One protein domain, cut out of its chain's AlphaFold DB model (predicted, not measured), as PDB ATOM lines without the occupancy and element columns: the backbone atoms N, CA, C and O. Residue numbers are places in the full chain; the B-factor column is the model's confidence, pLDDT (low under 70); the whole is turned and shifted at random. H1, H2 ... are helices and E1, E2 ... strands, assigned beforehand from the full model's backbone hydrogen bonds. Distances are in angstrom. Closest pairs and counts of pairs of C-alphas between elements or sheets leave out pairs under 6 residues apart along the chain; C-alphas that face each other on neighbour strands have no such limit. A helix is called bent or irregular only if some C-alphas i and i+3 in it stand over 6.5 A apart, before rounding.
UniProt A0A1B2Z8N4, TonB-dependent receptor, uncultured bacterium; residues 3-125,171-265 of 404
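Overview. This is residues 3 to 125 and 171 to 265 of the 404 residues of the protein "TonB-dependent receptor" of uncultured bacterium (UniProt A0A1B2Z8N4). This is a long rod with a small, strongly twisted sheet of E4, E7, E6 and E5 near its middle, the helices H2 to H6 packed together at one end, and a second small sheet, E2, E3 and E8, toward the other. Past that second sheet, short H1 leads to E1, whose residues 3 to 9 stick out free. The printed part has 218 residues with six named helices and eight named strands, in the order E1 H1 E2 E3 E4 H2 H3 H4 E5 E6 H5 H6 E7 E8. Sheet E4 E7 E6 E5 is antiparallel, E2 E3 E8 mixed, and the class is mixed, helices and strands. The whole is loose, radius of gyration of the C-alphas 23.6 A, spans 92 by 29 by 27 A.

Along the chain. The larger sheet has E4, residues 46 to 49, E7, 244 to 247, E6, 173 to 176, and E5, 112 to 115. The other has E2, 18 to 24, E3, 28 to 33, and E8, 257 to 264, 20.8 A long, ending at C-alpha 264 (45.014, -0.735, -62.481). E1, 3 to 9, begins at C-alpha 3 (41.248, -6.984, -90.299); H1 is 12 to 16. H2, 65 to 84, 25.5 A, is irregular: C-alphas 71 and 74 are 7.5 A apart. H3 is 88 to 91, H4 94 to 103. By their hydrogen bonds H5, 179 to 201, and H6, 206 to 237, were each assigned as one helix, but both are bent: C-alphas 190 and 193 are 6.5 A apart, 215 and 218 6.8 A. Their arms are H5a, 179 to 190, H5b, 193 to 201, H6a, 206 to 215, and H6b, 218 to 237, 28.1 A.

Arrangement. Within hydrogen-bond range are N 48 and O 245 of E4 and E7, 2.8 A, N 174 and O 244 of E6 and E7, 2.8 A, and N 113 and O 175 of E5 and E6, 2.8 A. The closest C-alphas of E7 and E8 are those of Val 245 and Leu 259, 6.2 A. E3 is parallel to E8, N 29 and O 257 at 2.8 A, and forms a hairpin with E2, N 24 and O 28 at 2.7 A. H1 only grazes that sheet with residues 14 to 16; E1 pairs with no named strand. H2, the hub, touches H6b, closest C-alphas Val 72 and Gly 227, 5.6 A, opposite ways at a steep tilt of 56 degrees. H2 touches H4, Glu 81 and Ile 94, 6.3 A, at a shallow tilt of 4 degrees, opposite ways. H2 and H3 only just touch, only at the corner, with 3 pairs of C-alphas within 8 A. H5a touches H6b, Gly 180 and Gln 225, 3.9 A; H5b touches H6a, Glu 196 and Ala 209, 5.4 A. Every O i to N i+4 pair is within hydrogen-bond range in H1, H5b, H6a and H6b; in H2 14 of 16, H4 5 of 6, H5a 7 of 8, and H3 is too short for one.

Size, cuts and confidence. The C-alphas farthest apart, Phe 3 and Gly 203, are 95.1 A apart. Residues 126 to 170 are not printed; C-alphas 125 and 171 are 8.4 A apart. The links E3 to E4 and E4 to H2 are long. Mean pLDDT of the printed part is 93.4; no printed residue is under 70.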
ATOM      1  N   PHE A   3      40.463  -6.930 -91.523       93.19
ATOM      2  CA  PHE A   3      41.248  -6.984 -90.299       93.19
ATOM      3  C   PHE A   3      41.650  -5.560 -89.952       93.19
ATOM      4  O   PHE A   3      42.161  -4.836 -90.809       93.19
ATOM      5  N   ASN A   4      41.437  -5.175 -88.702       92.81
ATOM      6  CA  ASN A   4      41.910  -3.908 -88.177       92.81
ATOM      7  C   ASN A   4      42.482  -4.115 -86.777       92.81
ATOM      8  O   ASN A   4      41.931  -4.867 -85.975       92.81
ATOM      9  N   LYS A   5      43.566  -3.414 -86.465       91.88
ATOM     10  CA  LYS A   5      44.089  -3.317 -85.107       91.88
ATOM     11  C   LYS A   5      44.387  -1.860 -84.821       91.88
ATOM     12  O   LYS A   5      45.231  -1.262 -85.486       91.88
ATOM     13  N   ALA A   6      43.715  -1.314 -83.820       91.25
ATOM     14  CA  ALA A   6      43.871   0.073 -83.416       91.25
ATOM     15  C   ALA A   6      44.304   0.154 -81.952       91.25
ATOM     16  O   ALA A   6      43.884  -0.649 -81.115       91.25
ATOM     17  N   ALA A   7      45.156   1.133 -81.657       88.62
ATOM     18  CA  ALA A   7      45.382   1.553 -80.285       88.62
ATOM     19  C   ALA A   7      44.143   2.310 -79.794       88.62
ATOM     20  O   ALA A   7      43.605   3.154 -80.511       88.62
ATOM     21  N   ASN A   8      43.718   2.008 -78.575       84.19
ATOM     22  CA  ASN A   8      42.633   2.679 -77.876       84.19
ATOM     23  C   ASN A   8      43.135   3.043 -76.467       84.19
ATOM     24  O   ASN A   8      42.830   2.346 -75.499       84.19
ATOM     25  N   PRO A   9      44.036   4.033 -76.345       85.31
ATOM     26  CA  PRO A   9      44.611   4.390 -75.053       85.31
ATOM     27  C   PRO A   9      43.523   4.836 -74.074       85.31
ATOM     28  O   PRO A   9      42.483   5.351 -74.491       85.31
ATOM     29  N   ILE A  10      43.774   4.652 -72.777       83.38
ATOM     30  CA  ILE A  10      42.844   5.152 -71.760       83.38
ATOM     31  C   ILE A  10      42.757   6.691 -71.833       83.38
ATOM     32  O   ILE A  10      43.735   7.344 -72.224       83.38
ATOM     33  N   PRO A  11      41.602   7.289 -71.493       85.75
ATOM     34  CA  PRO A  11      41.424   8.736 -71.512       85.75
ATOM     35  C   PRO A  11      42.487   9.471 -70.689       85.75
ATOM     36  O   PRO A  11      42.910   9.002 -69.639       85.75
ATOM     37  N   ALA A  12      42.879  10.671 -71.124       87.75
ATOM     38  CA  ALA A  12      43.860  11.478 -70.392       87.75
ATOM     39  C   ALA A  12      43.414  11.803 -68.953       87.75
ATOM     40  O   ALA A  12      44.260  11.887 -68.069       87.75
ATOM     41  N   SER A  13      42.106  11.944 -68.707       84.75
ATOM     42  CA  SER A  13      41.554  12.083 -67.352       84.75
ATOM     43  C   SER A  13      41.988  10.935 -66.447       84.75
ATOM     44  O   SER A  13      42.502  11.168 -65.362       84.75
ATOM     45  N   ASP A  14      41.884   9.708 -66.941       88.81
ATOM     46  CA  ASP A  14      42.145   8.481 -66.191       88.81
ATOM     47  C   ASP A  14      43.648   8.298 -65.938       88.81
ATOM     48  O   ASP A  14      44.059   7.661 -64.974       88.81
ATOM     49  N   ILE A  15      44.494   8.902 -66.780       90.56
ATOM     50  CA  ILE A  15      45.949   8.939 -66.592       90.56
ATOM     51  C   ILE A  15      46.331   9.921 -65.482       90.56
ATOM     52  O   ILE A  15      47.212   9.615 -64.681       90.56
ATOM     53  N   TYR A  16      45.698  11.095 -65.443       92.06
ATOM     54  CA  TYR A  16      46.158  12.240 -64.651       92.06
ATOM     55  C   TYR A  16      45.243  12.626 -63.484       92.06
ATOM     56  O   TYR A  16      45.472  13.681 -62.893       92.06
ATOM     57  N   PHE A  17      44.223  11.829 -63.151       90.12
ATOM     58  CA  PHE A  17      43.416  12.093 -61.963       90.12
ATOM     59  C   PHE A  17      44.286  12.171 -60.709       90.12
ATOM     60  O   PHE A  17      45.215  11.391 -60.521       90.12
ATOM     61  N   ASP A  18      43.985  13.157 -59.882       91.94
ATOM     62  CA  ASP A  18      44.606  13.361 -58.583       91.94
ATOM     63  C   ASP A  18      43.711  14.324 -57.805       91.94
ATOM     64  O   ASP A  18      43.892  15.544 -57.840       91.94
ATOM     65  N   LEU A  19      42.621  13.794 -57.250       90.56
ATOM     66  CA  LEU A  19      41.640  14.616 -56.550       90.56
ATOM     67  C   LEU A  19      40.878  13.841 -55.467       90.56
ATOM     68  O   LEU A  19      40.587  12.652 -55.645       90.56
ATOM     69  N   PRO A  20      40.484  14.527 -54.378       90.12
ATOM     70  CA  PRO A  20      39.566  13.976 -53.397       90.12
ATOM     71  C   PRO A  20      38.153  13.946 -53.982       90.12
ATOM     72  O   PRO A  20      37.689  14.930 -54.567       90.12
ATOM     73  N   VAL A  21      37.447  12.832 -53.798       89.62
ATOM     74  CA  VAL A  21      36.028  12.697 -54.171       89.62
ATOM     75  C   VAL A  21      35.101  12.770 -52.958       89.62
ATOM     76  O   VAL A  21      33.940  13.153 -53.102       89.62
ATOM     77  N   GLN A  22      35.616  12.471 -51.763       89.69
ATOM     78  CA  GLN A  22      34.912  12.624 -50.494       89.69
ATOM     79  C   GLN A  22      35.922  12.866 -49.369       89.69
ATOM     80  O   GLN A  22      36.962  12.223 -49.337       89.69
ATOM     81  N   THR A  23      35.591  13.755 -48.432       89.00
ATOM     82  CA  THR A  23      36.451  14.095 -47.289       89.00
ATOM     83  C   THR A  23      35.633  14.112 -46.005       89.00
ATOM     84  O   THR A  23      34.601  14.783 -45.924       89.00
ATOM     85  N   VAL A  24      36.129  13.410 -44.992       87.50
ATOM     86  CA  VAL A  24      35.746  13.528 -43.585       87.50
ATOM     87  C   VAL A  24      36.937  14.174 -42.870       87.50
ATOM     88  O   VAL A  24      37.956  13.507 -42.679       87.50
ATOM     89  N   PRO A  25      36.854  15.472 -42.519       86.81
ATOM     90  CA  PRO A  25      37.996  16.232 -42.018       86.81
ATOM     91  C   PRO A  25      38.728  15.538 -40.863       86.81
ATOM     92  O   PRO A  25      38.108  15.208 -39.855       86.81
ATOM     93  N   GLY A  26      40.040  15.338 -41.025       84.06
ATOM     94  CA  GLY A  26      40.921  14.733 -40.017       84.06
ATOM     95  C   GLY A  26      40.713  13.234 -39.775       84.06
ATOM     96  O   GLY A  26      41.294  12.703 -38.836       84.06
ATOM     97  N   VAL A  27      39.880  12.556 -40.574       88.00
ATOM     98  CA  VAL A  27      39.577  11.126 -40.400       88.00
ATOM     99  C   VAL A  27      39.849  10.351 -41.683       88.00
ATOM    100  O   VAL A  27      40.708   9.478 -41.692       88.00
ATOM    101  N   LEU A  28      39.137  10.665 -42.769       91.19
ATOM    102  CA  LEU A  28      39.189   9.886 -44.006       91.19
ATOM    103  C   LEU A  28      39.048  10.778 -45.239       91.19
ATOM    104  O   LEU A  28      38.064  11.503 -45.371       91.19
ATOM    105  N   ASP A  29      39.957  10.622 -46.188       92.62
ATOM    106  CA  ASP A  29      39.831  11.095 -47.559       92.62
ATOM    107  C   ASP A  29      39.628   9.898 -48.498       92.62
ATOM    108  O   ASP A  29      40.404   8.945 -48.503       92.62
ATOM    109  N   VAL A  30      38.581   9.942 -49.325       93.00
ATOM    110  CA  VAL A  30      38.447   9.056 -50.486       93.00
ATOM    111  C   VAL A  30      39.062   9.779 -51.668       93.00
ATOM    112  O   VAL A  30      38.580  10.840 -52.084       93.00
ATOM    113  N   TRP A  31      40.128   9.205 -52.212       93.00
ATOM    114  CA  TRP A  31      40.947   9.857 -53.223       93.00
ATOM    115  C   TRP A  31      41.027   9.023 -54.490       93.00
ATOM    116  O   TRP A  31      41.202   7.807 -54.435       93.00
ATOM    117  N   VAL A  32      40.928   9.684 -55.641       93.25
ATOM    118  CA  VAL A  32      41.123   9.036 -56.938       93.25
ATOM    119  C   VAL A  32      42.467   9.447 -57.511       93.25
ATOM    120  O   VAL A  32      42.698  10.623 -57.802       93.25
ATOM    121  N   LEU A  33      43.335   8.456 -57.707       92.88
ATOM    122  CA  LEU A  33      44.610   8.598 -58.395       92.88
ATOM    123  C   LEU A  33      44.530   8.036 -59.817       92.88
ATOM    124  O   LEU A  33      43.866   7.041 -60.116       92.88
ATOM    125  N   GLY A  34      45.223   8.713 -60.720       92.12
ATOM    126  CA  GLY A  34      45.329   8.352 -62.117       92.12
ATOM    127  C   GLY A  34      46.357   7.253 -62.358       92.12
ATOM    128  O   GLY A  34      47.233   6.960 -61.547       92.12
ATOM    129  N   ALA A  35      46.279   6.658 -63.538       91.31
ATOM    130  CA  ALA A  35      47.127   5.561 -63.991       91.31
ATOM    131  C   ALA A  35      48.594   5.940 -64.289       91.31
ATOM    132  O   ALA A  35      49.382   5.062 -64.650       91.31
ATOM    133  N   LYS A  36      48.977   7.226 -64.211       90.00
ATOM    134  CA  LYS A  36      50.317   7.697 -64.610       90.00
ATOM    135  C   LYS A  36      51.445   6.963 -63.882       90.00
ATOM    136  O   LYS A  36      52.444   6.619 -64.513       90.00
ATOM    137  N   ASN A  37      51.295   6.773 -62.574       90.38
ATOM    138  CA  ASN A  37      52.304   6.165 -61.716       90.38
ATOM    139  C   ASN A  37      51.836   4.775 -61.252       90.38
ATOM    140  O   ASN A  37      50.631   4.564 -61.105       90.38
ATOM    141  N   PRO A  38      52.757   3.823 -61.027       91.38
ATOM    142  CA  PRO A  38      52.414   2.563 -60.382       91.38
ATOM    143  C   PRO A  38      52.000   2.791 -58.924       91.38
ATOM    144  O   PRO A  38      52.461   3.736 -58.282       91.38
ATOM    145  N   TYR A  39      51.183   1.876 -58.413       92.50
ATOM    146  CA  TYR A  39      50.824   1.779 -57.005       92.50
ATOM    147  C   TYR A  39      51.753   0.793 -56.305       92.50
ATOM    148  O   TYR A  39      52.059  -0.271 -56.851       92.50
ATOM    149  N   SER A  40      52.192   1.130 -55.101       93.88
ATOM    150  CA  SER A  40      53.071   0.304 -54.277       93.88
ATOM    151  C   SER A  40      52.727   0.502 -52.806       93.88
ATOM    152  O   SER A  40      52.371   1.600 -52.395       93.88
ATOM    153  N   PHE A  41      52.863  -0.563 -52.023       94.12
ATOM    154  CA  PHE A  41      52.681  -0.565 -50.568       94.12
ATOM    155  C   PHE A  41      54.010  -0.780 -49.821       94.12
ATOM    156  O   PHE A  41      54.045  -0.933 -48.602       94.12
ATOM    157  N   GLY A  42      55.127  -0.810 -50.558       91.06
ATOM    158  CA  GLY A  42      56.442  -1.112 -50.008       91.06
ATOM    159  C   GLY A  42      56.561  -2.543 -49.465       91.06
ATOM    160  O   GLY A  42      55.711  -3.403 -49.685       91.06
ATOM    161  N   ALA A  43      57.663  -2.819 -48.764       91.19
ATOM    162  CA  ALA A  43      57.923  -4.134 -48.163       91.19
ATOM    163  C   ALA A  43      57.202  -4.350 -46.819       91.19
ATOM    164  O   ALA A  43      57.130  -5.477 -46.335       91.19
ATOM    165  N   ASN A  44      56.719  -3.270 -46.201       92.31
ATOM    166  CA  ASN A  44      56.046  -3.294 -44.910       92.31
ATOM    167  C   ASN A  44      54.856  -2.318 -44.936       92.31
ATOM    168  O   ASN A  44      54.994  -1.210 -44.407       92.31
ATOM    169  N   PRO A  45      53.737  -2.697 -45.583       95.31
ATOM    170  CA  PRO A  45      52.541  -1.862 -45.662       95.31
ATOM    171  C   PRO A  45      52.119  -1.356 -44.282       95.31
ATOM    172  O   PRO A  45      52.286  -2.072 -43.286       95.31
ATOM    173  N   GLN A  46      51.616  -0.126 -44.215       95.12
ATOM    174  CA  GLN A  46      51.208   0.509 -42.963       95.12
ATOM    175  C   GLN A  46      49.709   0.788 -42.984       95.12
ATOM    176  O   GLN A  46      49.184   1.380 -43.926       95.12
ATOM    177  N   ILE A  47      49.046   0.412 -41.897       96.88
ATOM    178  CA  ILE A  47      47.657   0.751 -41.634       96.88
ATOM    179  C   ILE A  47      47.622   2.149 -41.041       96.88
ATOM    180  O   ILE A  47      48.238   2.408 -40.006       96.88
ATOM    181  N   ASP A  48      46.871   3.018 -41.697       95.25
ATOM    182  CA  ASP A  48      46.454   4.306 -41.177       95.25
ATOM    183  C   ASP A  48      45.090   4.135 -40.497       95.25
ATOM    184  O   ASP A  48      44.109   3.703 -41.118       95.25
ATOM    185  N   TRP A  49      45.047   4.367 -39.186       95.19
ATOM    186  CA  TRP A  49      43.863   4.105 -38.373       95.19
ATOM    187  C   TRP A  49      42.942   5.320 -38.375       95.19
ATOM    188  O   TRP A  49      43.352   6.432 -38.063       95.19
ATOM    189  N   LEU A  50      41.645   5.095 -38.582       94.44
ATOM    190  CA  LEU A  50      40.614   6.142 -38.505       94.44
ATOM    191  C   LEU A  50      40.307   6.580 -37.064       94.44
ATOM    192  O   LEU A  50      39.314   7.260 -36.806       94.44
ATOM    193  N   ILE A  51      41.124   6.137 -36.112       92.56
ATOM    194  CA  ILE A  51      40.934   6.305 -34.680       92.56
ATOM    195  C   ILE A  51      41.951   7.350 -34.209       92.56
ATOM    196  O   ILE A  51      43.151   7.060 -34.193       92.56
ATOM    197  N   PRO A  52      41.505   8.557 -33.813       87.50
ATOM    198  CA  PRO A  52      42.411   9.639 -33.454       87.50
ATOM    199  C   PRO A  52      43.414   9.243 -32.368       87.50
ATOM    200  O   PRO A  52      43.044   8.700 -31.327       87.50
ATOM    201  N   GLY A  53      44.689   9.558 -32.597       88.25
ATOM    202  CA  GLY A  53      45.774   9.296 -31.648       88.25
ATOM    203  C   GLY A  53      46.325   7.868 -31.669       88.25
ATOM    204  O   GLY A  53      47.304   7.603 -30.970       88.25
ATOM    205  N   VAL A  54      45.760   6.962 -32.473       93.44
ATOM    206  CA  VAL A  54      46.351   5.640 -32.698       93.44
ATOM    207  C   VAL A  54      47.479   5.767 -33.728       93.44
ATOM    208  O   VAL A  54      47.239   6.272 -34.822       93.44
ATOM    209  N   PRO A  55      48.713   5.336 -33.413       92.00
ATOM    210  CA  PRO A  55      49.811   5.380 -34.370       92.00
ATOM    211  C   PRO A  55      49.617   4.350 -35.484       92.00
ATOM    212  O   PRO A  55      49.095   3.262 -35.240       92.00
ATOM    213  N   ASN A  56      50.124   4.658 -36.678       93.88
ATOM    214  CA  ASN A  56      50.133   3.714 -37.793       93.88
ATOM    215  C   ASN A  56      50.915   2.453 -37.421       93.88
ATOM    216  O   ASN A  56      51.948   2.515 -36.743       93.88
ATOM    217  N   THR A  57      50.420   1.305 -37.870       96.50
ATOM    218  CA  THR A  57      51.024   0.005 -37.565       96.50
ATOM    219  C   THR A  57      51.270  -0.806 -38.827       96.50
ATOM    220  O   THR A  57      50.558  -0.644 -39.816       96.50
ATOM    221  N   PRO A  58      52.253  -1.723 -38.823       96.38
ATOM    222  CA  PRO A  58      52.422  -2.657 -39.924       96.38
ATOM    223  C   PRO A  58      51.159  -3.483 -40.181       96.38
ATOM    224  O   PRO A  58      50.564  -4.011 -39.240       96.38
ATOM    225  N   PHE A  59      50.819  -3.690 -41.453       96.69
ATOM    226  CA  PHE A  59      49.693  -4.533 -41.865       96.69
ATOM    227  C   PHE A  59      49.766  -5.941 -41.265       96.69
ATOM    228  O   PHE A  59      48.775  -6.476 -40.779       96.69
ATOM    229  N   ALA A  60      50.966  -6.528 -41.229       95.94
ATOM    230  CA  ALA A  60      51.192  -7.850 -40.648       95.94
ATOM    231  C   ALA A  60      51.100  -7.887 -39.110       95.94
ATOM    232  O   ALA A  60      51.056  -8.974 -38.538       95.94
ATOM    233  N   ALA A  61      51.122  -6.728 -38.442       96.75
ATOM    234  CA  ALA A  61      51.025  -6.635 -36.991       96.75
ATOM    235  C   ALA A  61      49.562  -6.547 -36.540       96.75
ATOM    236  O   ALA A  61      49.135  -7.362 -35.731       96.75
ATOM    237  N   GLY A  62      48.792  -5.602 -37.087       97.31
ATOM    238  CA  GLY A  62      47.392  -5.378 -36.720       97.31
ATOM    239  C   GLY A  62      47.186  -4.203 -35.761       97.31
ATOM    240  O   GLY A  62      47.958  -3.239 -35.768       97.31
ATOM    241  N   PHE A  63      46.112  -4.238 -34.970       98.31
ATOM    242  CA  PHE A  63      45.694  -3.110 -34.126       98.31
ATOM    243  C   PHE A  63      46.384  -3.131 -32.757       98.31
ATOM    244  O   PHE A  63      46.326  -4.151 -32.084       98.31
ATOM    245  N   PRO A  64      47.023  -2.049 -32.283       98.12
ATOM    246  CA  PRO A  64      47.812  -2.101 -31.053       98.12
ATOM    247  C   PRO A  64      46.927  -2.303 -29.811       98.12
ATOM    248  O   PRO A  64      46.096  -1.453 -29.486       98.12
ATOM    249  N   LEU A  65      47.155  -3.388 -29.058       98.19
ATOM    250  CA  LEU A  65      46.372  -3.708 -27.850       98.19
ATOM    251  C   LEU A  65      46.486  -2.618 -26.779       98.19
ATOM    252  O   LEU A  65      45.521  -2.340 -26.071       98.19
ATOM    253  N   ALA A  66      47.637  -1.946 -26.701       97.38
ATOM    254  CA  ALA A  66      47.840  -0.811 -25.807       97.38
ATOM    255  C   ALA A  66      46.866   0.349 -26.087       97.38
ATOM    256  O   ALA A  66      46.418   1.002 -25.145       97.38
ATOM    257  N   ALA A  67      46.507   0.597 -27.354       97.50
ATOM    258  CA  ALA A  67      45.549   1.644 -27.709       97.50
ATOM    259  C   ALA A  67      44.124   1.260 -27.292       97.50
ATOM    260  O   ALA A  67      43.414   2.081 -26.711       97.50
ATOM    261  N   ALA A  68      43.733  -0.002 -27.511       97.31
ATOM    262  CA  ALA A  68      42.456  -0.523 -27.020       97.31
ATOM    263  C   ALA A  68      42.363  -0.393 -25.498       97.31
ATOM    264  O   ALA A  68      41.401   0.158 -24.972       97.31
ATOM    265  N   PHE A  69      43.406  -0.843 -24.797       98.06
ATOM    266  CA  PHE A  69      43.503  -0.762 -23.349       98.06
ATOM    267  C   PHE A  69      43.354   0.675 -22.848       98.06
ATOM    268  O   PHE A  69      42.536   0.928 -21.970       98.06
ATOM    269  N   GLN A  70      44.083   1.633 -23.425       96.50
ATOM    270  CA  GLN A  70      43.961   3.043 -23.043       96.50
ATOM    271  C   GLN A  70      42.539   3.584 -23.216       96.50
ATOM    272  O   GLN A  70      42.098   4.383 -22.392       96.50
ATOM    273  N   ALA A  71      41.820   3.136 -24.248       96.06
ATOM    274  CA  ALA A  71      40.447   3.553 -24.493       96.06
ATOM    275  C   ALA A  71      39.448   2.953 -23.491       96.06
ATOM    276  O   ALA A  71      38.507   3.641 -23.107       96.06
ATOM    277  N   VAL A  72      39.636   1.697 -23.060       97.56
ATOM    278  CA  VAL A  72      38.615   0.970 -22.276       97.56
ATOM    279  C   VAL A  72      38.924   0.841 -20.785       97.56
ATOM    280  O   VAL A  72      38.010   0.612 -19.997       97.56
ATOM    281  N   ASN A  73      40.190   0.973 -20.369       97.69
ATOM    282  CA  ASN A  73      40.616   0.585 -19.020       97.69
ATOM    283  C   ASN A  73      39.897   1.371 -17.916       97.69
ATOM    284  O   ASN A  73      39.583   0.801 -16.878       97.69
ATOM    285  N   GLY A  74      39.607   2.657 -18.137       96.69
ATOM    286  CA  GLY A  74      38.895   3.482 -17.156       96.69
ATOM    287  C   GLY A  74      37.493   2.953 -16.847       96.69
ATOM    288  O   GLY A  74      37.146   2.777 -15.679       96.69
ATOM    289  N   ASP A  75      36.719   2.640 -17.887       96.75
ATOM    290  CA  ASP A  75      35.344   2.151 -17.750       96.75
ATOM    291  C   ASP A  75      35.304   0.711 -17.223       96.75
ATOM    292  O   ASP A  75      34.503   0.392 -16.341       96.75
ATOM    293  N   VAL A  76      36.206  -0.149 -17.712       97.44
ATOM    294  CA  VAL A  76      36.346  -1.534 -17.232       97.44
ATOM    295  C   VAL A  76      36.703  -1.547 -15.744       97.44
ATOM    296  O   VAL A  76      36.061  -2.251 -14.961       97.44
ATOM    297  N   LEU A  77      37.675  -0.728 -15.330       96.44
ATOM    298  CA  LEU A  77      38.086  -0.619 -13.935       96.44
ATOM    299  C   LEU A  77      36.944  -0.105 -13.045       96.44
ATOM    300  O   LEU A  77      36.680  -0.701 -12.001       96.44
ATOM    301  N   ALA A  78      36.213   0.927 -13.477       96.00
ATOM    302  CA  ALA A  78      35.052   1.434 -12.744       96.00
ATOM    303  C   ALA A  78      33.955   0.365 -12.569       96.00
ATOM    304  O   ALA A  78      33.346   0.265 -11.500       96.00
ATOM    305  N   GLY A  79      33.725  -0.467 -13.592       95.25
ATOM    306  CA  GLY A  79      32.814  -1.611 -13.512       95.25
ATOM    307  C   GLY A  79      33.265  -2.651 -12.483       95.25
ATOM    308  O   GLY A  79      32.477  -3.051 -11.623       95.25
ATOM    309  N   ILE A  80      34.544  -3.036 -12.518       94.19
ATOM    310  CA  ILE A  80      35.139  -3.990 -11.567       94.19
ATOM    311  C   ILE A  80      35.038  -3.463 -10.130       94.19
ATOM    312  O   ILE A  80      34.626  -4.194  -9.230       94.19
ATOM    313  N   GLU A  81      35.357  -2.190  -9.898       93.94
ATOM    314  CA  GLU A  81      35.218  -1.549  -8.584       93.94
ATOM    315  C   GLU A  81      33.776  -1.583  -8.073       93.94
ATOM    316  O   GLU A  81      33.532  -1.904  -6.905       93.94
ATOM    317  N   GLY A  82      32.819  -1.294  -8.960       93.38
ATOM    318  CA  GLY A  82      31.394  -1.375  -8.666       93.38
ATOM    319  C   GLY A  82      30.984  -2.761  -8.172       93.38
ATOM    320  O   GLY A  82      30.288  -2.863  -7.161       93.38
ATOM    321  N   GLU A  83      31.462  -3.827  -8.813       91.06
ATOM    322  CA  GLU A  83      31.175  -5.205  -8.398       91.06
ATOM    323  C   GLU A  83      31.880  -5.590  -7.089       91.06
ATOM    324  O   GLU A  83      31.230  -6.099  -6.171       91.06
ATOM    325  N   LEU A  84      33.174  -5.284  -6.943       90.25
ATOM    326  CA  LEU A  84      33.932  -5.591  -5.721       90.25
ATOM    327  C   LEU A  84      33.353  -4.880  -4.490       90.25
ATOM    328  O   LEU A  84      33.338  -5.449  -3.398       90.25
ATOM    329  N   SER A  85      32.817  -3.668  -4.663       92.44
ATOM    330  CA  SER A  85      32.210  -2.892  -3.575       92.44
ATOM    331  C   SER A  85      30.950  -3.534  -2.975       92.44
ATOM    332  O   SER A  85      30.606  -3.250  -1.825       92.44
ATOM    333  N   LYS A  86      30.279  -4.442  -3.704       91.81
ATOM    334  CA  LYS A  86      29.072  -5.142  -3.227       91.81
ATOM    335  C   LYS A  86      29.376  -6.154  -2.125       91.81
ATOM    336  O   LYS A  86      28.478  -6.506  -1.358       91.81
ATOM    337  N   ASN A  87      30.623  -6.617  -2.028       87.38
ATOM    338  CA  ASN A  87      31.071  -7.510  -0.969       87.38
ATOM    339  C   ASN A  87      32.082  -6.783  -0.061       87.38
ATOM    340  O   ASN A  87      33.205  -6.526  -0.493       87.38
ATOM    341  N   PRO A  88      31.757  -6.525   1.221       87.81
ATOM    342  CA  PRO A  88      32.662  -5.846   2.152       87.81
ATOM    343  C   PRO A  88      34.045  -6.498   2.301       87.81
ATOM    344  O   PRO A  88      35.011  -5.811   2.622       87.81
ATOM    345  N   GLN A  89      34.151  -7.812   2.077       81.94
ATOM    346  CA  GLN A  89      35.416  -8.549   2.147       81.94
ATOM    347  C   GLN A  89      36.281  -8.357   0.896       81.94
ATOM    348  O   GLN A  89      37.500  -8.423   1.000       81.94
ATOM    349  N   LEU A  90      35.668  -8.109  -0.267       84.38
ATOM    350  CA  LEU A  90      36.372  -7.842  -1.527       84.38
ATOM    351  C   LEU A  90      36.648  -6.348  -1.725       84.38
ATOM    352  O   LEU A  90      37.630  -5.984  -2.366       84.38
ATOM    353  N   ALA A  91      35.839  -5.480  -1.113       88.94
ATOM    354  CA  ALA A  91      36.017  -4.031  -1.155       88.94
ATOM    355  C   ALA A  91      37.396  -3.576  -0.633       88.94
ATOM    356  O   ALA A  91      37.936  -2.573  -1.092       88.94
ATOM    357  N   THR A  92      38.004  -4.325   0.293       89.19
ATOM    358  CA  THR A  92      39.355  -4.041   0.810       89.19
ATOM    359  C   THR A  92      40.463  -4.287  -0.219       89.19
ATOM    360  O   THR A  92      41.556  -3.746  -0.063       89.19
ATOM    361  N   LEU A  93      40.190  -5.065  -1.272       89.88
ATOM    362  CA  LEU A  93      41.137  -5.386  -2.344       89.88
ATOM    363  C   LEU A  93      41.113  -4.369  -3.491       89.88
ATOM    364  O   LEU A  93      42.005  -4.400  -4.336       89.88
ATOM    365  N   ILE A  94      40.144  -3.446  -3.509       92.88
ATOM    366  CA  ILE A  94      40.000  -2.430  -4.564       92.88
ATOM    367  C   ILE A  94      41.310  -1.663  -4.825       92.88
ATOM    368  O   ILE A  94      41.708  -1.605  -5.987       92.88
ATOM    369  N   PRO A  95      42.051  -1.154  -3.815       95.88
ATOM    370  CA  PRO A  95      43.300  -0.432  -4.070       95.88
ATOM    371  C   PRO A  95      44.378  -1.290  -4.748       95.88
ATOM    372  O   PRO A  95      45.154  -0.782  -5.557       95.88
ATOM    373  N   LEU A  96      44.427  -2.592  -4.437       95.38
ATOM    374  CA  LEU A  96      45.348  -3.524  -5.085       95.38
ATOM    375  C   LEU A  96      44.941  -3.754  -6.546       95.38
ATOM    376  O   LEU A  96      45.782  -3.644  -7.435       95.38
ATOM    377  N   VAL A  97      43.657  -4.036  -6.791       94.44
ATOM    378  CA  VAL A  97      43.124  -4.269  -8.142       94.44
ATOM    379  C   VAL A  97      43.317  -3.037  -9.023       94.44
ATOM    380  O   VAL A  97      43.837  -3.164 -10.127       94.44
ATOM    381  N   GLN A  98      43.005  -1.844  -8.512       95.50
ATOM    382  CA  GLN A  98      43.279  -0.572  -9.183       95.50
ATOM    383  C   GLN A  98      44.758  -0.420  -9.536       95.50
ATOM    384  O   GLN A  98      45.091  -0.145 -10.686       95.50
ATOM    385  N   GLY A  99      45.651  -0.619  -8.562       96.19
ATOM    386  CA  GLY A  99      47.088  -0.470  -8.775       96.19
ATOM    387  C   GLY A  99      47.631  -1.421  -9.841       96.19
ATOM    388  O   GLY A  99      48.449  -1.010 -10.660       96.19
ATOM    389  N   VAL A 100      47.156  -2.666  -9.876       97.06
ATOM    390  CA  VAL A 100      47.574  -3.636 -10.898       97.06
ATOM    391  C   VAL A 100      46.979  -3.288 -12.262       97.06
ATOM    392  O   VAL A 100      47.720  -3.127 -13.230       97.06
ATOM    393  N   LEU A 101      45.659  -3.117 -12.351       96.44
ATOM    394  CA  LEU A 101      44.971  -2.910 -13.626       96.44
ATOM    395  C   LEU A 101      45.277  -1.555 -14.268       96.44
ATOM    396  O   LEU A 101      45.200  -1.437 -15.479       96.44
ATOM    397  N   GLN A 102      45.682  -0.532 -13.515       96.12
ATOM    398  CA  GLN A 102      46.183   0.716 -14.112       96.12
ATOM    399  C   GLN A 102      47.536   0.533 -14.815       96.12
ATOM    400  O   GLN A 102      47.855   1.292 -15.729       96.12
ATOM    401  N   ASN A 103      48.320  -0.469 -14.408       94.94
ATOM    402  CA  ASN A 103      49.676  -0.708 -14.904       94.94
ATOM    403  C   ASN A 103      49.791  -1.947 -15.812       94.94
ATOM    404  O   ASN A 103      50.859  -2.190 -16.373       94.94
ATOM    405  N   ALA A 104      48.707  -2.700 -16.010       96.31
ATOM    406  CA  ALA A 104      48.647  -3.887 -16.866       96.31
ATOM    407  C   ALA A 104      48.520  -3.537 -18.364       96.31
ATOM    408  O   ALA A 104      47.689  -4.105 -19.065       96.31
ATOM    409  N   VAL A 105      49.324  -2.585 -18.858       97.19
ATOM    410  CA  VAL A 105      49.280  -2.132 -20.260       97.19
ATOM    411  C   VAL A 105      49.776  -3.258 -21.183       97.19
ATOM    412  O   VAL A 105      50.982  -3.543 -21.190       97.19
ATOM    413  N   PRO A 106      48.896  -3.887 -21.984       97.12
ATOM    414  CA  PRO A 106      49.273  -5.009 -22.831       97.12
ATOM    415  C   PRO A 106      50.188  -4.560 -23.970       97.12
ATOM    416  O   PRO A 106      50.082  -3.446 -24.487       97.12
ATOM    417  N   GLN A 107      51.090  -5.450 -24.374       95.06
ATOM    418  CA  GLN A 107      51.900  -5.299 -25.584       95.06
ATOM    419  C   GLN A 107      51.319  -6.160 -26.708       95.06
ATOM    420  O   GLN A 107      50.540  -7.075 -26.458       95.06
ATOM    421  N   GLY A 108      51.742  -5.903 -27.946       96.19
ATOM    422  CA  GLY A 108      51.290  -6.666 -29.107       96.19
ATOM    423  C   GLY A 108      50.047  -6.078 -29.764       96.19
ATOM    424  O   GLY A 108      49.716  -4.900 -29.582       96.19
ATOM    425  N   PHE A 109      49.399  -6.897 -30.587       98.25
ATOM    426  CA  PHE A 109      48.399  -6.443 -31.540       98.25
ATOM    427  C   PHE A 109      47.223  -7.408 -31.605       98.25
ATOM    428  O   PHE A 109      47.414  -8.620 -31.522       98.25
ATOM    429  N   ALA A 110      46.034  -6.846 -31.784       98.06
ATOM    430  CA  ALA A 110      44.863  -7.580 -32.192       98.06
ATOM    431  C   ALA A 110      44.877  -7.835 -33.701       98.06
ATOM    432  O   ALA A 110      45.363  -7.014 -34.491       98.06
ATOM    433  N   SER A 111      44.310  -8.968 -34.093       97.69
ATOM    434  CA  SER A 111      44.174  -9.382 -35.485       97.69
ATOM    435  C   SER A 111      43.290  -8.426 -36.298       97.69
ATOM    436  O   SER A 111      42.551  -7.592 -35.771       97.69
ATOM    437  N   ILE A 112      43.391  -8.517 -37.625       97.94
ATOM    438  CA  ILE A 112      42.655  -7.662 -38.561       97.94
ATOM    439  C   ILE A 112      42.023  -8.480 -39.684       97.94
ATOM    440  O   ILE A 112      42.502  -9.556 -40.037       97.94
ATOM    441  N   ASN A 113      40.992  -7.908 -40.301       96.88
ATOM    442  CA  ASN A 113      40.436  -8.338 -41.576       96.88
ATOM    443  C   ASN A 113      40.625  -7.222 -42.605       96.88
ATOM    444  O   ASN A 113      40.326  -6.064 -42.320       96.88
ATOM    445  N   SER A 114      41.071  -7.576 -43.806       97.56
ATOM    446  CA  SER A 114      41.320  -6.631 -44.896       97.56
ATOM    447  C   SER A 114      40.372  -6.910 -46.057       97.56
ATOM    448  O   SER A 114      40.323  -8.045 -46.543       97.56
ATOM    449  N   ILE A 115      39.598  -5.905 -46.472       96.38
ATOM    450  CA  ILE A 115      38.468  -6.072 -47.392       96.38
ATOM    451  C   ILE A 115      38.382  -4.989 -48.474       96.38
ATOM    452  O   ILE A 115      38.905  -3.879 -48.327       96.38
ATOM    453  N   ASN A 116      37.690  -5.322 -49.566       92.69
ATOM    454  CA  ASN A 116      37.273  -4.373 -50.597       92.69
ATOM    455  C   ASN A 116      35.875  -3.773 -50.308       92.69
ATOM    456  O   ASN A 116      35.222  -4.135 -49.330       92.69
ATOM    457  N   GLU A 117      35.392  -2.879 -51.179       89.12
ATOM    458  CA  GLU A 117      34.061  -2.245 -51.095       89.12
ATOM    459  C   GLU A 117      32.898  -3.246 -51.068       89.12
ATOM    460  O   GLU A 117      31.825  -2.941 -50.549       89.12
ATOM    461  N   ALA A 118      33.103  -4.440 -51.629       88.44
ATOM    462  CA  ALA A 118      32.128  -5.523 -51.645       88.44
ATOM    463  C   ALA A 118      32.185  -6.408 -50.382       88.44
ATOM    464  O   ALA A 118      31.362  -7.312 -50.238       88.44
ATOM    465  N   GLY A 119      33.120  -6.150 -49.459       90.12
ATOM    466  CA  GLY A 119      33.327  -6.943 -48.244       90.12
ATOM    467  C   GLY A 119      34.140  -8.224 -48.452       90.12
ATOM    468  O   GLY A 119      34.182  -9.071 -47.562       90.12
ATOM    469  N   GLU A 120      34.774  -8.392 -49.611       92.88
ATOM    470  CA  GLU A 120      35.580  -9.569 -49.943       92.88
ATOM    471  C   GLU A 120      37.042  -9.373 -49.512       92.88
ATOM    472  O   GLU A 120      37.515  -8.233 -49.509       92.88
ATOM    473  N   PRO A 121      37.788 -10.451 -49.195       95.56
ATOM    474  CA  PRO A 121      39.197 -10.355 -48.830       95.56
ATOM    475  C   PRO A 121      40.024  -9.604 -49.876       95.56
ATOM    476  O   PRO A 121      39.983  -9.922 -51.065       95.56
ATOM    477  N   PHE A 122      40.807  -8.631 -49.422       94.19
ATOM    478  CA  PHE A 122      41.576  -7.764 -50.304       94.19
ATOM    479  C   PHE A 122      42.906  -7.393 -49.657       94.19
ATOM    480  O   PHE A 122      42.927  -6.890 -48.540       94.19
ATOM    481  N   LEU A 123      44.018  -7.676 -50.332       94.44
ATOM    482  CA  LEU A 123      45.365  -7.473 -49.795       94.44
ATOM    483  C   LEU A 123      46.011  -6.207 -50.375       94.44
ATOM    484  O   LEU A 123      45.679  -5.829 -51.503       94.44
ATOM    485  N   PRO A 124      46.946  -5.572 -49.642       93.75
ATOM    486  CA  PRO A 124      47.736  -4.452 -50.145       93.75
ATOM    487  C   PRO A 124      48.694  -4.945 -51.234       93.75
ATOM    488  O   PRO A 124      49.809  -5.398 -50.975       93.75
ATOM    489  N   GLU A 125      48.229  -4.902 -52.477       91.06
ATOM    490  CA  GLU A 125      48.968  -5.361 -53.645       91.06
ATOM    491  C   GLU A 125      49.219  -4.190 -54.593       91.06
ATOM    492  O   GLU A 125      48.291  -3.515 -55.045       91.06
ATOM    493  N   SER A 171      43.566   0.871 -52.187       94.94
ATOM    494  CA  SER A 171      43.852   0.688 -50.762       94.94
ATOM    495  C   SER A 171      42.822  -0.227 -50.112       94.94
ATOM    496  O   SER A 171      41.634   0.085 -50.182       94.94
ATOM    497  N   PRO A 172      43.226  -1.322 -49.453       96.12
ATOM    498  CA  PRO A 172      42.334  -2.103 -48.609       96.12
ATOM    499  C   PRO A 172      41.713  -1.304 -47.464       96.12
ATOM    500  O   PRO A 172      42.359  -0.439 -46.874       96.12
ATOM    501  N   MET A 173      40.471  -1.652 -47.120       97.06
ATOM    502  CA  MET A 173      39.826  -1.221 -45.878       97.06
ATOM    503  C   MET A 173      40.091  -2.256 -44.786       97.06
ATOM    504  O   MET A 173      39.976  -3.460 -45.023       97.06
ATOM    505  N   ILE A 174      40.418  -1.788 -43.587       98.00
ATOM    506  CA  ILE A 174      40.865  -2.612 -42.465       98.00
ATOM    507  C   ILE A 174      39.824  -2.598 -41.351       98.00
ATOM    508  O   ILE A 174      39.411  -1.543 -40.874       98.00
ATOM    509  N   ASN A 175      39.448  -3.788 -40.898       97.38
ATOM    510  CA  ASN A 175      38.630  -4.016 -39.716       97.38
ATOM    511  C   ASN A 175      39.465  -4.680 -38.630       97.38
ATOM    512  O   ASN A 175      40.231  -5.599 -38.902       97.38
ATOM    513  N   ILE A 176      39.267  -4.252 -37.391       97.94
ATOM    514  CA  ILE A 176      39.859  -4.915 -36.224       97.94
ATOM    515  C   ILE A 176      39.070  -6.205 -35.977       97.94
ATOM    516  O   ILE A 176      37.837  -6.187 -35.996       97.94
ATOM    517  N   ALA A 177      39.767  -7.314 -35.756       96.00
ATOM    518  CA  ALA A 177      39.201  -8.630 -35.484       96.00
ATOM    519  C   ALA A 177      39.621  -9.115 -34.089       96.00
ATOM    520  O   ALA A 177      40.673  -8.740 -33.591       96.00
ATOM    521  N   ASN A 178      38.774  -9.931 -33.452       96.44
ATOM    522  CA  ASN A 178      39.049 -10.622 -32.179       96.44
ATOM    523  C   ASN A 178      39.530  -9.738 -31.004       96.44
ATOM    524  O   ASN A 178      40.070 -10.259 -30.028       96.44
ATOM    525  N   LEU A 179      39.283  -8.421 -31.054       98.12
ATOM    526  CA  LEU A 179      39.824  -7.474 -30.076       98.12
ATOM    527  C   LEU A 179      39.443  -7.812 -28.634       98.12
ATOM    528  O   LEU A 179      40.292  -7.721 -27.758       98.12
ATOM    529  N   GLY A 180      38.183  -8.183 -28.386       97.75
ATOM    530  CA  GLY A 180      37.701  -8.507 -27.042       97.75
ATOM    531  C   GLY A 180      38.534  -9.610 -26.390       97.75
ATOM    532  O   GLY A 180      39.144  -9.386 -25.348       97.75
ATOM    533  N   SER A 181      38.607 -10.777 -27.029       97.88
ATOM    534  CA  SER A 181      39.365 -11.917 -26.505       97.88
ATOM    535  C   SER A 181      40.865 -11.629 -26.411       97.88
ATOM    536  O   SER A 181      41.468 -11.891 -25.379       97.88
ATOM    537  N   GLU A 182      41.468 -11.036 -27.447       98.25
ATOM    538  CA  GLU A 182      42.920 -10.798 -27.468       98.25
ATOM    539  C   GLU A 182      43.347  -9.734 -26.442       98.25
ATOM    540  O   GLU A 182      44.408  -9.852 -25.828       98.25
ATOM    541  N   LEU A 183      42.505  -8.722 -26.195       98.56
ATOM    542  CA  LEU A 183      42.725  -7.745 -25.130       98.56
ATOM    543  C   LEU A 183      42.573  -8.379 -23.744       98.56
ATOM    544  O   LEU A 183      43.401  -8.130 -22.869       98.56
ATOM    545  N   ALA A 184      41.525  -9.180 -23.541       98.25
ATOM    546  CA  ALA A 184      41.266  -9.848 -22.270       98.25
ATOM    547  C   ALA A 184      42.420 -10.763 -21.857       98.25
ATOM    548  O   ALA A 184      42.934 -10.648 -20.740       98.25
ATOM    549  N   ASP A 185      42.870 -11.616 -22.772       98.00
ATOM    550  CA  ASP A 185      43.979 -12.534 -22.531       98.00
ATOM    551  C   ASP A 185      45.258 -11.753 -22.205       98.00
ATOM    552  O   ASP A 185      45.848 -11.946 -21.141       98.00
ATOM    553  N   ALA A 186      45.617 -10.763 -23.031       98.12
ATOM    554  CA  ALA A 186      46.838  -9.985 -22.829       98.12
ATOM    555  C   ALA A 186      46.857  -9.196 -21.507       98.12
ATOM    556  O   ALA A 186      47.907  -9.074 -20.872       98.12
ATOM    557  N   VAL A 187      45.718  -8.646 -21.076       98.12
ATOM    558  CA  VAL A 187      45.639  -7.930 -19.795       98.12
ATOM    559  C   VAL A 187      45.681  -8.903 -18.622       98.12
ATOM    560  O   VAL A 187      46.395  -8.657 -17.648       98.12
ATOM    561  N   THR A 188      44.944 -10.012 -18.694       96.81
ATOM    562  CA  THR A 188      44.916 -10.995 -17.603       96.81
ATOM    563  C   THR A 188      46.259 -11.697 -17.412       96.81
ATOM    564  O   THR A 188      46.677 -11.854 -16.263       96.81
ATOM    565  N   ASP A 189      46.992 -11.986 -18.489       97.12
ATOM    566  CA  ASP A 189      48.364 -12.513 -18.442       97.12
ATOM    567  C   ASP A 189      49.319 -11.599 -17.655       97.12
ATOM    568  O   ASP A 189      50.203 -12.075 -16.936       97.12
ATOM    569  N   LEU A 190      49.131 -10.277 -17.745       97.56
ATOM    570  CA  LEU A 190      49.908  -9.295 -16.982       97.56
ATOM    571  C   LEU A 190      49.391  -9.119 -15.549       97.56
ATOM    572  O   LEU A 190      50.185  -8.999 -14.613       97.56
ATOM    573  N   ALA A 191      48.070  -9.068 -15.376       97.19
ATOM    574  CA  ALA A 191      47.439  -8.707 -14.114       97.19
ATOM    575  C   ALA A 191      47.459  -9.846 -13.087       97.19
ATOM    576  O   ALA A 191      47.731  -9.600 -11.911       97.19
ATOM    577  N   ILE A 192      47.201 -11.089 -13.504       96.62
ATOM    578  CA  ILE A 192      47.058 -12.242 -12.598       96.62
ATOM    579  C   ILE A 192      48.306 -12.448 -11.719       96.62
ATOM    580  O   ILE A 192      48.152 -12.473 -10.493       96.62
ATOM    581  N   PRO A 193      49.540 -12.504 -12.265       97.31
ATOM    582  CA  PRO A 193      50.736 -12.673 -11.438       97.31
ATOM    583  C   PRO A 193      50.956 -11.515 -10.452       97.31
ATOM    584  O   PRO A 193      51.418 -11.719  -9.328       97.31
ATOM    585  N   GLN A 194      50.611 -10.286 -10.853       97.50
ATOM    586  CA  GLN A 194      50.774  -9.099 -10.011       97.50
ATOM    587  C   GLN A 194      49.737  -9.042  -8.884       97.50
ATOM    588  O   GLN A 194      50.074  -8.653  -7.764       97.50
ATOM    589  N   LEU A 195      48.500  -9.464  -9.152       96.81
ATOM    590  CA  LEU A 195      47.454  -9.596  -8.137       96.81
ATOM    591  C   LEU A 195      47.834 -10.650  -7.096       96.81
ATOM    592  O   LEU A 195      47.716 -10.388  -5.899       96.81
ATOM    593  N   GLU A 196      48.341 -11.808  -7.531       97.31
ATOM    594  CA  GLU A 196      48.765 -12.875  -6.620       97.31
ATOM    595  C   GLU A 196      49.898 -12.389  -5.711       97.31
ATOM    596  O   GLU A 196      49.804 -12.480  -4.483       97.31
ATOM    597  N   GLN A 197      50.930 -11.773  -6.297       97.38
ATOM    598  CA  GLN A 197      52.038 -11.209  -5.531       97.38
ATOM    599  C   GLN A 197      51.579 -10.089  -4.586       97.38
ATOM    600  O   GLN A 197      52.079  -9.974  -3.465       97.38
ATOM    601  N   GLY A 198      50.616  -9.270  -5.012       96.44
ATOM    602  CA  GLY A 198      50.014  -8.230  -4.187       96.44
ATOM    603  C   GLY A 198      49.298  -8.786  -2.959       96.44
ATOM    604  O   GLY A 198      49.492  -8.273  -1.859       96.44
ATOM    605  N   LEU A 199      48.536  -9.871  -3.113       95.75
ATOM    606  CA  LEU A 199      47.871 -10.552  -1.999       95.75
ATOM    607  C   LEU A 199      48.871 -11.179  -1.020       95.75
ATOM    608  O   LEU A 199      48.687 -11.069   0.192       95.75
ATOM    609  N   ILE A 200      49.958 -11.770  -1.525       97.25
ATOM    610  CA  ILE A 200      51.050 -12.276  -0.678       97.25
ATOM    611  C   ILE A 200      51.666 -11.132   0.139       97.25
ATOM    612  O   ILE A 200      51.874 -11.264   1.346       97.25
ATOM    613  N   ASN A 201      51.893  -9.974  -0.485       95.81
ATOM    614  CA  ASN A 201      52.424  -8.792   0.200       95.81
ATOM    615  C   ASN A 201      51.454  -8.228   1.256       95.81
ATOM    616  O   ASN A 201      51.896  -7.591   2.213       95.81
ATOM    617  N   LEU A 202      50.150  -8.485   1.114       94.06
ATOM    618  CA  LEU A 202      49.122  -8.172   2.114       94.06
ATOM    619  C   LEU A 202      49.031  -9.218   3.243       94.06
ATOM    620  O   LEU A 202      48.233  -9.050   4.164       94.06
ATOM    621  N   GLY A 203      49.864 -10.263   3.211       94.50
ATOM    622  CA  GLY A 203      50.009 -11.249   4.283       94.50
ATOM    623  C   GLY A 203      49.264 -12.566   4.064       94.50
ATOM    624  O   GLY A 203      49.204 -13.368   4.998       94.50
ATOM    625  N   LEU A 204      48.705 -12.811   2.873       95.06
ATOM    626  CA  LEU A 204      48.149 -14.122   2.523       95.06
ATOM    627  C   LEU A 204      49.279 -15.121   2.235       95.06
ATOM    628  O   LEU A 204      50.322 -14.765   1.685       95.06
ATOM    629  N   ASP A 205      49.068 -16.393   2.568       97.12
ATOM    630  CA  ASP A 205      49.947 -17.453   2.082       97.12
ATOM    631  C   ASP A 205      49.757 -17.664   0.567       97.12
ATOM    632  O   ASP A 205      48.705 -17.355   0.003       97.12
ATOM    633  N   SER A 206      50.778 -18.209  -0.097       95.81
ATOM    634  CA  SER A 206      50.787 -18.379  -1.558       95.81
ATOM    635  C   SER A 206      49.627 -19.239  -2.075       95.81
ATOM    636  O   SER A 206      49.075 -18.924  -3.126       95.81
ATOM    637  N   ALA A 207      49.198 -20.274  -1.342       96.75
ATOM    638  CA  ALA A 207      48.108 -21.139  -1.797       96.75
ATOM    639  C   ALA A 207      46.755 -20.412  -1.746       96.75
ATOM    640  O   ALA A 207      45.964 -20.506  -2.686       96.75
ATOM    641  N   THR A 208      46.509 -19.643  -0.683       95.06
ATOM    642  CA  THR A 208      45.297 -18.822  -0.557       95.06
ATOM    643  C   THR A 208      45.288 -17.659  -1.554       95.06
ATOM    644  O   THR A 208      44.243 -17.377  -2.146       95.06
ATOM    645  N   ALA A 209      46.432 -17.005  -1.790       94.88
ATOM    646  CA  ALA A 209      46.555 -15.940  -2.787       94.88
ATOM    647  C   ALA A 209      46.245 -16.459  -4.203       94.88
ATOM    648  O   ALA A 209      45.367 -15.911  -4.872       94.88
ATOM    649  N   ALA A 210      46.874 -17.566  -4.609       95.31
ATOM    650  CA  ALA A 210      46.640 -18.195  -5.907       95.31
ATOM    651  C   ALA A 210      45.172 -18.616  -6.090       95.31
ATOM    652  O   ALA A 210      44.565 -18.328  -7.120       95.31
ATOM    653  N   ALA A 211      44.558 -19.238  -5.075       94.75
ATOM    654  CA  ALA A 211      43.148 -19.633  -5.128       94.75
ATOM    655  C   ALA A 211      42.196 -18.427  -5.237       94.75
ATOM    656  O   ALA A 211      41.191 -18.493  -5.944       94.75
ATOM    657  N   THR A 212      42.525 -17.319  -4.566       91.25
ATOM    658  CA  THR A 212      41.734 -16.082  -4.625       91.25
ATOM    659  C   THR A 212      41.784 -15.470  -6.023       91.25
ATOM    660  O   THR A 212      40.738 -15.144  -6.585       91.25
ATOM    661  N   VAL A 213      42.976 -15.362  -6.620       93.50
ATOM    662  CA  VAL A 213      43.121 -14.814  -7.979       93.50
ATOM    663  C   VAL A 213      42.522 -15.749  -9.024       93.50
ATOM    664  O   VAL A 213      41.875 -15.267  -9.947       93.50
ATOM    665  N   ALA A 214      42.633 -17.070  -8.859       93.31
ATOM    666  CA  ALA A 214      41.997 -18.034  -9.758       93.31
ATOM    667  C   ALA A 214      40.465 -17.877  -9.818       93.31
ATOM    668  O   ALA A 214      39.870 -18.117 -10.865       93.31
ATOM    669  N   GLY A 215      39.828 -17.441  -8.724       89.44
ATOM    670  CA  GLY A 215      38.401 -17.103  -8.708       89.44
ATOM    671  C   GLY A 215      38.067 -15.767  -9.383       89.44
ATOM    672  O   GLY A 215      36.980 -15.623  -9.932       89.44
ATOM    673  N   LEU A 216      38.994 -14.803  -9.367       87.88
ATOM    674  CA  LEU A 216      38.824 -13.471  -9.964       87.88
ATOM    675  C   LEU A 216      39.181 -13.433 -11.461       87.88
ATOM    676  O   LEU A 216      38.618 -12.642 -12.214       87.88
ATOM    677  N   ALA A 217      40.110 -14.281 -11.900       92.12
ATOM    678  CA  ALA A 217      40.640 -14.291 -13.260       92.12
ATOM    679  C   ALA A 217      39.560 -14.401 -14.359       92.12
ATOM    680  O   ALA A 217      39.624 -13.607 -15.299       92.12
ATOM    681  N   PRO A 218      38.544 -15.288 -14.260       94.94
ATOM    682  CA  PRO A 218      37.482 -15.357 -15.265       94.94
ATOM    683  C   PRO A 218      36.664 -14.063 -15.360       94.94
ATOM    684  O   PRO A 218      36.334 -13.632 -16.458       94.94
ATOM    685  N   GLU A 219      36.378 -13.420 -14.225       92.00
ATOM    686  CA  GLU A 219      35.609 -12.168 -14.186       92.00
ATOM    687  C   GLU A 219      36.397 -11.010 -14.810       92.00
ATOM    688  O   GLU A 219      35.845 -10.214 -15.569       92.00
ATOM    689  N   LEU A 220      37.709 -10.938 -14.551       94.69
ATOM    690  CA  LEU A 220      38.586  -9.959 -15.200       94.69
ATOM    691  C   LEU A 220      38.662 -10.183 -16.709       94.69
ATOM    692  O   LEU A 220      38.574  -9.220 -17.469       94.69
ATOM    693  N   ASN A 221      38.800 -11.438 -17.143       97.12
ATOM    694  CA  ASN A 221      38.841 -11.773 -18.563       97.12
ATOM    695  C   ASN A 221      37.536 -11.338 -19.256       97.12
ATOM    696  O   ASN A 221      37.580 -10.577 -20.220       97.12
ATOM    697  N   VAL A 222      36.373 -11.690 -18.691       97.81
ATOM    698  CA  VAL A 222      35.062 -11.262 -19.212       97.81
ATOM    699  C   VAL A 222      34.929  -9.736 -19.240       97.81
ATOM    700  O   VAL A 222      34.440  -9.186 -20.226       97.81
ATOM    701  N   ALA A 223      35.380  -9.032 -18.200       97.56
ATOM    702  CA  ALA A 223      35.288  -7.575 -18.139       97.56
ATOM    703  C   ALA A 223      36.091  -6.891 -19.261       97.56
ATOM    704  O   ALA A 223      35.565  -6.006 -19.940       97.56
ATOM    705  N   TYR A 224      37.334  -7.319 -19.508       98.31
ATOM    706  CA  TYR A 224      38.135  -6.778 -20.612       98.31
ATOM    707  C   TYR A 224      37.650  -7.243 -21.985       98.31
ATOM    708  O   TYR A 224      37.730  -6.463 -22.936       98.31
ATOM    709  N   GLN A 225      37.083  -8.449 -22.086       98.38
ATOM    710  CA  GLN A 225      36.467  -8.917 -23.323       98.38
ATOM    711  C   GLN A 225      35.304  -8.004 -23.719       98.38
ATOM    712  O   GLN A 225      35.280  -7.482 -24.835       98.38
ATOM    713  N   LEU A 226      34.390  -7.740 -22.782       98.19
ATOM    714  CA  LEU A 226      33.272  -6.817 -22.985       98.19
ATOM    715  C   LEU A 226      33.746  -5.384 -23.245       98.19
ATOM    716  O   LEU A 226      33.142  -4.683 -24.054       98.19
ATOM    717  N   GLY A 227      34.836  -4.951 -22.604       98.06
ATOM    718  CA  GLY A 227      35.470  -3.663 -22.885       98.06
ATOM    719  C   GLY A 227      35.932  -3.556 -24.342       98.06
ATOM    720  O   GLY A 227      35.570  -2.606 -25.037       98.06
ATOM    721  N   GLY A 228      36.676  -4.551 -24.833       98.06
ATOM    722  CA  GLY A 228      37.145  -4.592 -26.221       98.06
ATOM    723  C   GLY A 228      36.005  -4.696 -27.241       98.06
ATOM    724  O   GLY A 228      36.018  -3.995 -28.252       98.06
ATOM    725  N   GLU A 229      34.978  -5.503 -26.970       97.44
ATOM    726  CA  GLU A 229      33.764  -5.565 -27.801       97.44
ATOM    727  C   GLU A 229      33.002  -4.229 -27.793       97.44
ATOM    728  O   GLU A 229      32.562  -3.744 -28.838       97.44
ATOM    729  N   GLY A 230      32.896  -3.589 -26.626       96.81
ATOM    730  CA  GLY A 230      32.304  -2.263 -26.452       96.81
ATOM    731  C   GLY A 230      33.027  -1.184 -27.256       96.81
ATOM    732  O   GLY A 230      32.370  -0.350 -27.878       96.81
ATOM    733  N   PHE A 231      34.359  -1.242 -27.321       96.56
ATOM    734  CA  PHE A 231      35.161  -0.349 -28.156       96.56
ATOM    735  C   PHE A 231      34.811  -0.484 -29.642       96.56
ATOM    736  O   PHE A 231      34.532   0.522 -30.296       96.56
ATOM    737  N   ILE A 232      34.735  -1.710 -30.171       96.00
ATOM    738  CA  ILE A 232      34.333  -1.942 -31.570       96.00
ATOM    739  C   ILE A 232      32.911  -1.423 -31.834       96.00
ATOM    740  O   ILE A 232      32.674  -0.730 -32.825       96.00
ATOM    741  N   ASN A 233      31.976  -1.676 -30.916       94.56
ATOM    742  CA  ASN A 233      30.604  -1.171 -31.022       94.56
ATOM    743  C   ASN A 233      30.537   0.368 -31.007       94.56
ATOM    744  O   ASN A 233      29.699   0.964 -31.693       94.56
ATOM    745  N   ALA A 234      31.416   1.026 -30.244       93.94
ATOM    746  CA  ALA A 234      31.511   2.481 -30.206       93.94
ATOM    747  C   ALA A 234      32.011   3.055 -31.541       93.94
ATOM    748  O   ALA A 234      31.435   4.032 -32.025       93.94
ATOM    749  N   LEU A 235      33.003   2.422 -32.183       92.94
ATOM    750  CA  LEU A 235      33.471   2.813 -33.522       92.94
ATOM    751  C   LEU A 235      32.356   2.686 -34.567       92.94
ATOM    752  O   LEU A 235      32.102   3.624 -35.326       92.94
ATOM    753  N   GLN A 236      31.626   1.569 -34.554       91.25
ATOM    754  CA  GLN A 236      30.484   1.372 -35.447       91.25
ATOM    755  C   GLN A 236      29.398   2.437 -35.218       91.25
ATOM    756  O   GLN A 236      28.851   2.991 -36.174       91.25
ATOM    757  N   SER A 237      29.106   2.764 -33.956       91.88
ATOM    758  CA  SER A 237      28.120   3.793 -33.587       91.88
ATOM    759  C   SER A 237      28.556   5.206 -33.985       91.88
ATOM    760  O   SER A 237      27.707   6.050 -34.268       91.88
ATOM    761  N   ALA A 238      29.865   5.457 -34.062       88.12
ATOM    762  CA  ALA A 238      30.438   6.693 -34.592       88.12
ATOM    763  C   ALA A 238      30.352   6.791 -36.130       88.12
ATOM    764  O   ALA A 238      30.752   7.803 -36.703       88.12
ATOM    765  N   GLY A 239      29.805   5.772 -36.802       84.44
ATOM    766  CA  GLY A 239      29.624   5.761 -38.250       84.44
ATOM    767  C   GLY A 239      30.895   5.417 -39.022       84.44
ATOM    768  O   GLY A 239      30.999   5.798 -40.185       84.44
ATOM    769  N   LEU A 240      31.845   4.717 -38.395       84.44
ATOM    770  CA  LEU A 240      33.035   4.177 -39.050       84.44
ATOM    771  C   LEU A 240      32.725   2.755 -39.562       84.44
ATOM    772  O   LEU A 240      32.722   1.818 -38.764       84.44
ATOM    773  N   PRO A 241      32.420   2.554 -40.863       80.69
ATOM    774  CA  PRO A 241      32.094   1.227 -41.408       80.69
ATOM    775  C   PRO A 241      33.310   0.290 -41.500       80.69
ATOM    776  O   PRO A 241      33.149  -0.904 -41.741       80.69
ATOM    777  N   PHE A 242      34.510   0.843 -41.333       93.94
ATOM    778  CA  PHE A 242      35.789   0.163 -41.171       93.94
ATOM    779  C   PHE A 242      36.680   1.006 -40.251       93.94
ATOM    780  O   PHE A 242      36.337   2.147 -39.944       93.94
ATOM    781  N   HIS A 243      37.797   0.460 -39.769       96.00
ATOM    782  CA  HIS A 243      38.596   1.074 -38.697       96.00
ATOM    783  C   HIS A 243      39.936   1.653 -39.169       96.00
ATOM    784  O   HIS A 243      40.536   2.451 -38.452       96.00
ATOM    785  N   GLY A 244      40.408   1.281 -40.357       96.25
ATOM    786  CA  GLY A 244      41.650   1.787 -40.942       96.25
ATOM    787  C   GLY A 244      41.723   1.545 -42.445       96.25
ATOM    788  O   GLY A 244      40.852   0.891 -43.019       96.25
ATOM    789  N   VAL A 245      42.773   2.046 -43.083       96.50
ATOM    790  CA  VAL A 245      43.100   1.777 -44.492       96.50
ATOM    791  C   VAL A 245      44.583   1.478 -44.621       96.50
ATOM    792  O   VAL A 245      45.387   2.019 -43.868       96.50
ATOM    793  N   ASP A 246      44.966   0.631 -45.571       95.25
ATOM    794  CA  ASP A 246      46.386   0.490 -45.902       95.25
ATOM    795  C   ASP A 246      46.808   1.623 -46.846       95.25
ATOM    796  O   ASP A 246      46.214   1.827 -47.918       95.25
ATOM    797  N   ALA A 247      47.813   2.388 -46.438       86.31
ATOM    798  CA  ALA A 247      48.279   3.539 -47.193       86.31
ATOM    799  C   ALA A 247      49.282   3.098 -48.269       86.31
ATOM    800  O   ALA A 247      50.388   2.650 -47.964       86.31
ATOM    801  N   ALA A 248      48.933   3.291 -49.544       91.88
ATOM    802  CA  ALA A 248      49.920   3.156 -50.613       91.88
ATOM    803  C   ALA A 248      50.965   4.283 -50.521       91.88
ATOM    804  O   ALA A 248      50.674   5.388 -50.066       91.88
ATOM    805  N   GLU A 249      52.168   4.050 -51.041       92.12
ATOM    806  CA  GLU A 249      53.255   5.040 -51.086       92.12
ATOM    807  C   GLU A 249      52.891   6.288 -51.915       92.12
ATOM    808  O   GLU A 249      53.527   7.332 -51.791       92.12
ATOM    809  N   GLN A 250      51.884   6.177 -52.786       90.75
ATOM    810  CA  GLN A 250      51.368   7.262 -53.624       90.75
ATOM    811  C   GLN A 250      50.232   8.044 -52.950       90.75
ATOM    812  O   GLN A 250      49.721   8.986 -53.556       90.75
ATOM    813  N   SER A 251      49.823   7.664 -51.735       89.56
ATOM    814  CA  SER A 251      48.831   8.409 -50.965       89.56
ATOM    815  C   SER A 251      49.277   9.864 -50.782       89.56
ATOM    816  O   SER A 251      50.437  10.109 -50.439       89.56
ATOM    817  N   PRO A 252      48.385  10.844 -50.993       87.50
ATOM    818  CA  PRO A 252      48.678  12.236 -50.683       87.50
ATOM    819  C   PRO A 252      49.038  12.417 -49.205       87.50
ATOM    820  O   PRO A 252      48.344  11.907 -48.330       87.50
ATOM    821  N   ASP A 253      50.082  13.196 -48.922       84.94
ATOM    822  CA  ASP A 253      50.460  13.547 -47.549       84.94
ATOM    823  C   ASP A 253      49.399  14.476 -46.934       84.94
ATOM    824  O   ASP A 253      49.232  15.630 -47.356       84.94
ATOM    825  N   ARG A 254      48.608  13.935 -46.003       80.56
ATOM    826  CA  ARG A 254      47.436  14.565 -45.382       80.56
ATOM    827  C   ARG A 254      47.296  14.104 -43.935       80.56
ATOM    828  O   ARG A 254      47.838  13.085 -43.537       80.56
ATOM    829  N   GLU A 255      46.537  14.877 -43.161       82.50
ATOM    830  CA  GLU A 255      46.188  14.533 -41.776       82.50
ATOM    831  C   GLU A 255      45.178  13.376 -41.695       82.50
ATOM    832  O   GLU A 255      45.173  12.637 -40.721       82.50
ATOM    833  N   ALA A 256      44.315  13.234 -42.705       87.81
ATOM    834  CA  ALA A 256      43.332  12.161 -42.792       87.81
ATOM    835  C   ALA A 256      43.903  10.940 -43.523       87.81
ATOM    836  O   ALA A 256      44.694  11.085 -44.458       87.81
ATOM    837  N   ALA A 257      43.417   9.754 -43.157       91.69
ATOM    838  CA  ALA A 257      43.771   8.524 -43.843       91.69
ATOM    839  C   ALA A 257      43.211   8.508 -45.273       91.69
ATOM    840  O   ALA A 257      42.103   8.987 -45.512       91.69
ATOM    841  N   ASN A 258      43.940   7.933 -46.231       92.50
ATOM    842  CA  ASN A 258      43.551   7.959 -47.645       92.50
ATOM    843  C   ASN A 258      43.044   6.593 -48.132       92.50
ATOM    844  O   ASN A 258      43.830   5.667 -48.344       92.50
ATOM    845  N   LEU A 259      41.738   6.478 -48.389       94.31
ATOM    846  CA  LEU A 259      41.175   5.357 -49.142       94.31
ATOM    847  C   LEU A 259      41.333   5.630 -50.641       94.31
ATOM    848  O   LEU A 259      40.594   6.425 -51.231       94.31
ATOM    849  N   LEU A 260      42.309   4.965 -51.254       94.06
ATOM    850  CA  LEU A 260      42.634   5.167 -52.658       94.06
ATOM    851  C   LEU A 260      41.777   4.316 -53.597       94.06
ATOM    852  O   LEU A 260      41.706   3.090 -53.479       94.06
ATOM    853  N   PHE A 261      41.247   4.985 -54.613       93.38
ATOM    854  CA  PHE A 261      40.739   4.412 -55.850       93.38
ATOM    855  C   PHE A 261      41.616   4.845 -57.011       93.38
ATOM    856  O   PHE A 261      42.269   5.887 -56.977       93.38
ATOM    857  N   GLY A 262      41.615   4.059 -58.075       92.00
ATOM    858  CA  GLY A 262      42.402   4.391 -59.241       92.00
ATOM    859  C   GLY A 262      42.286   3.359 -60.335       92.00
ATOM    860  O   GLY A 262      41.369   2.543 -60.366       92.00
ATOM    861  N   TYR A 263      43.230   3.415 -61.260       90.38
ATOM    862  CA  TYR A 263      43.205   2.630 -62.483       90.38
ATOM    863  C   TYR A 263      44.358   1.639 -62.475       90.38
ATOM    864  O   TYR A 263      45.522   2.032 -62.467       90.38
ATOM    865  N   LEU A 264      44.035   0.350 -62.513       85.31
ATOM    866  CA  LEU A 264      45.014  -0.735 -62.481       85.31
ATOM    867  C   LEU A 264      44.746  -1.767 -63.575       85.31
ATOM    868  O   LEU A 264      43.603  -2.009 -63.974       85.31
ATOM    869  N   SER A 265      45.818  -2.417 -64.023       84.25
ATOM    870  CA  SER A 265      45.765  -3.610 -64.869       84.25
ATOM    871  C   SER A 265      46.280  -4.797 -64.064       84.25
ATOM    872  O   SER A 265      47.467  -5.102 -64.113       84.25
TER     873      SER A 265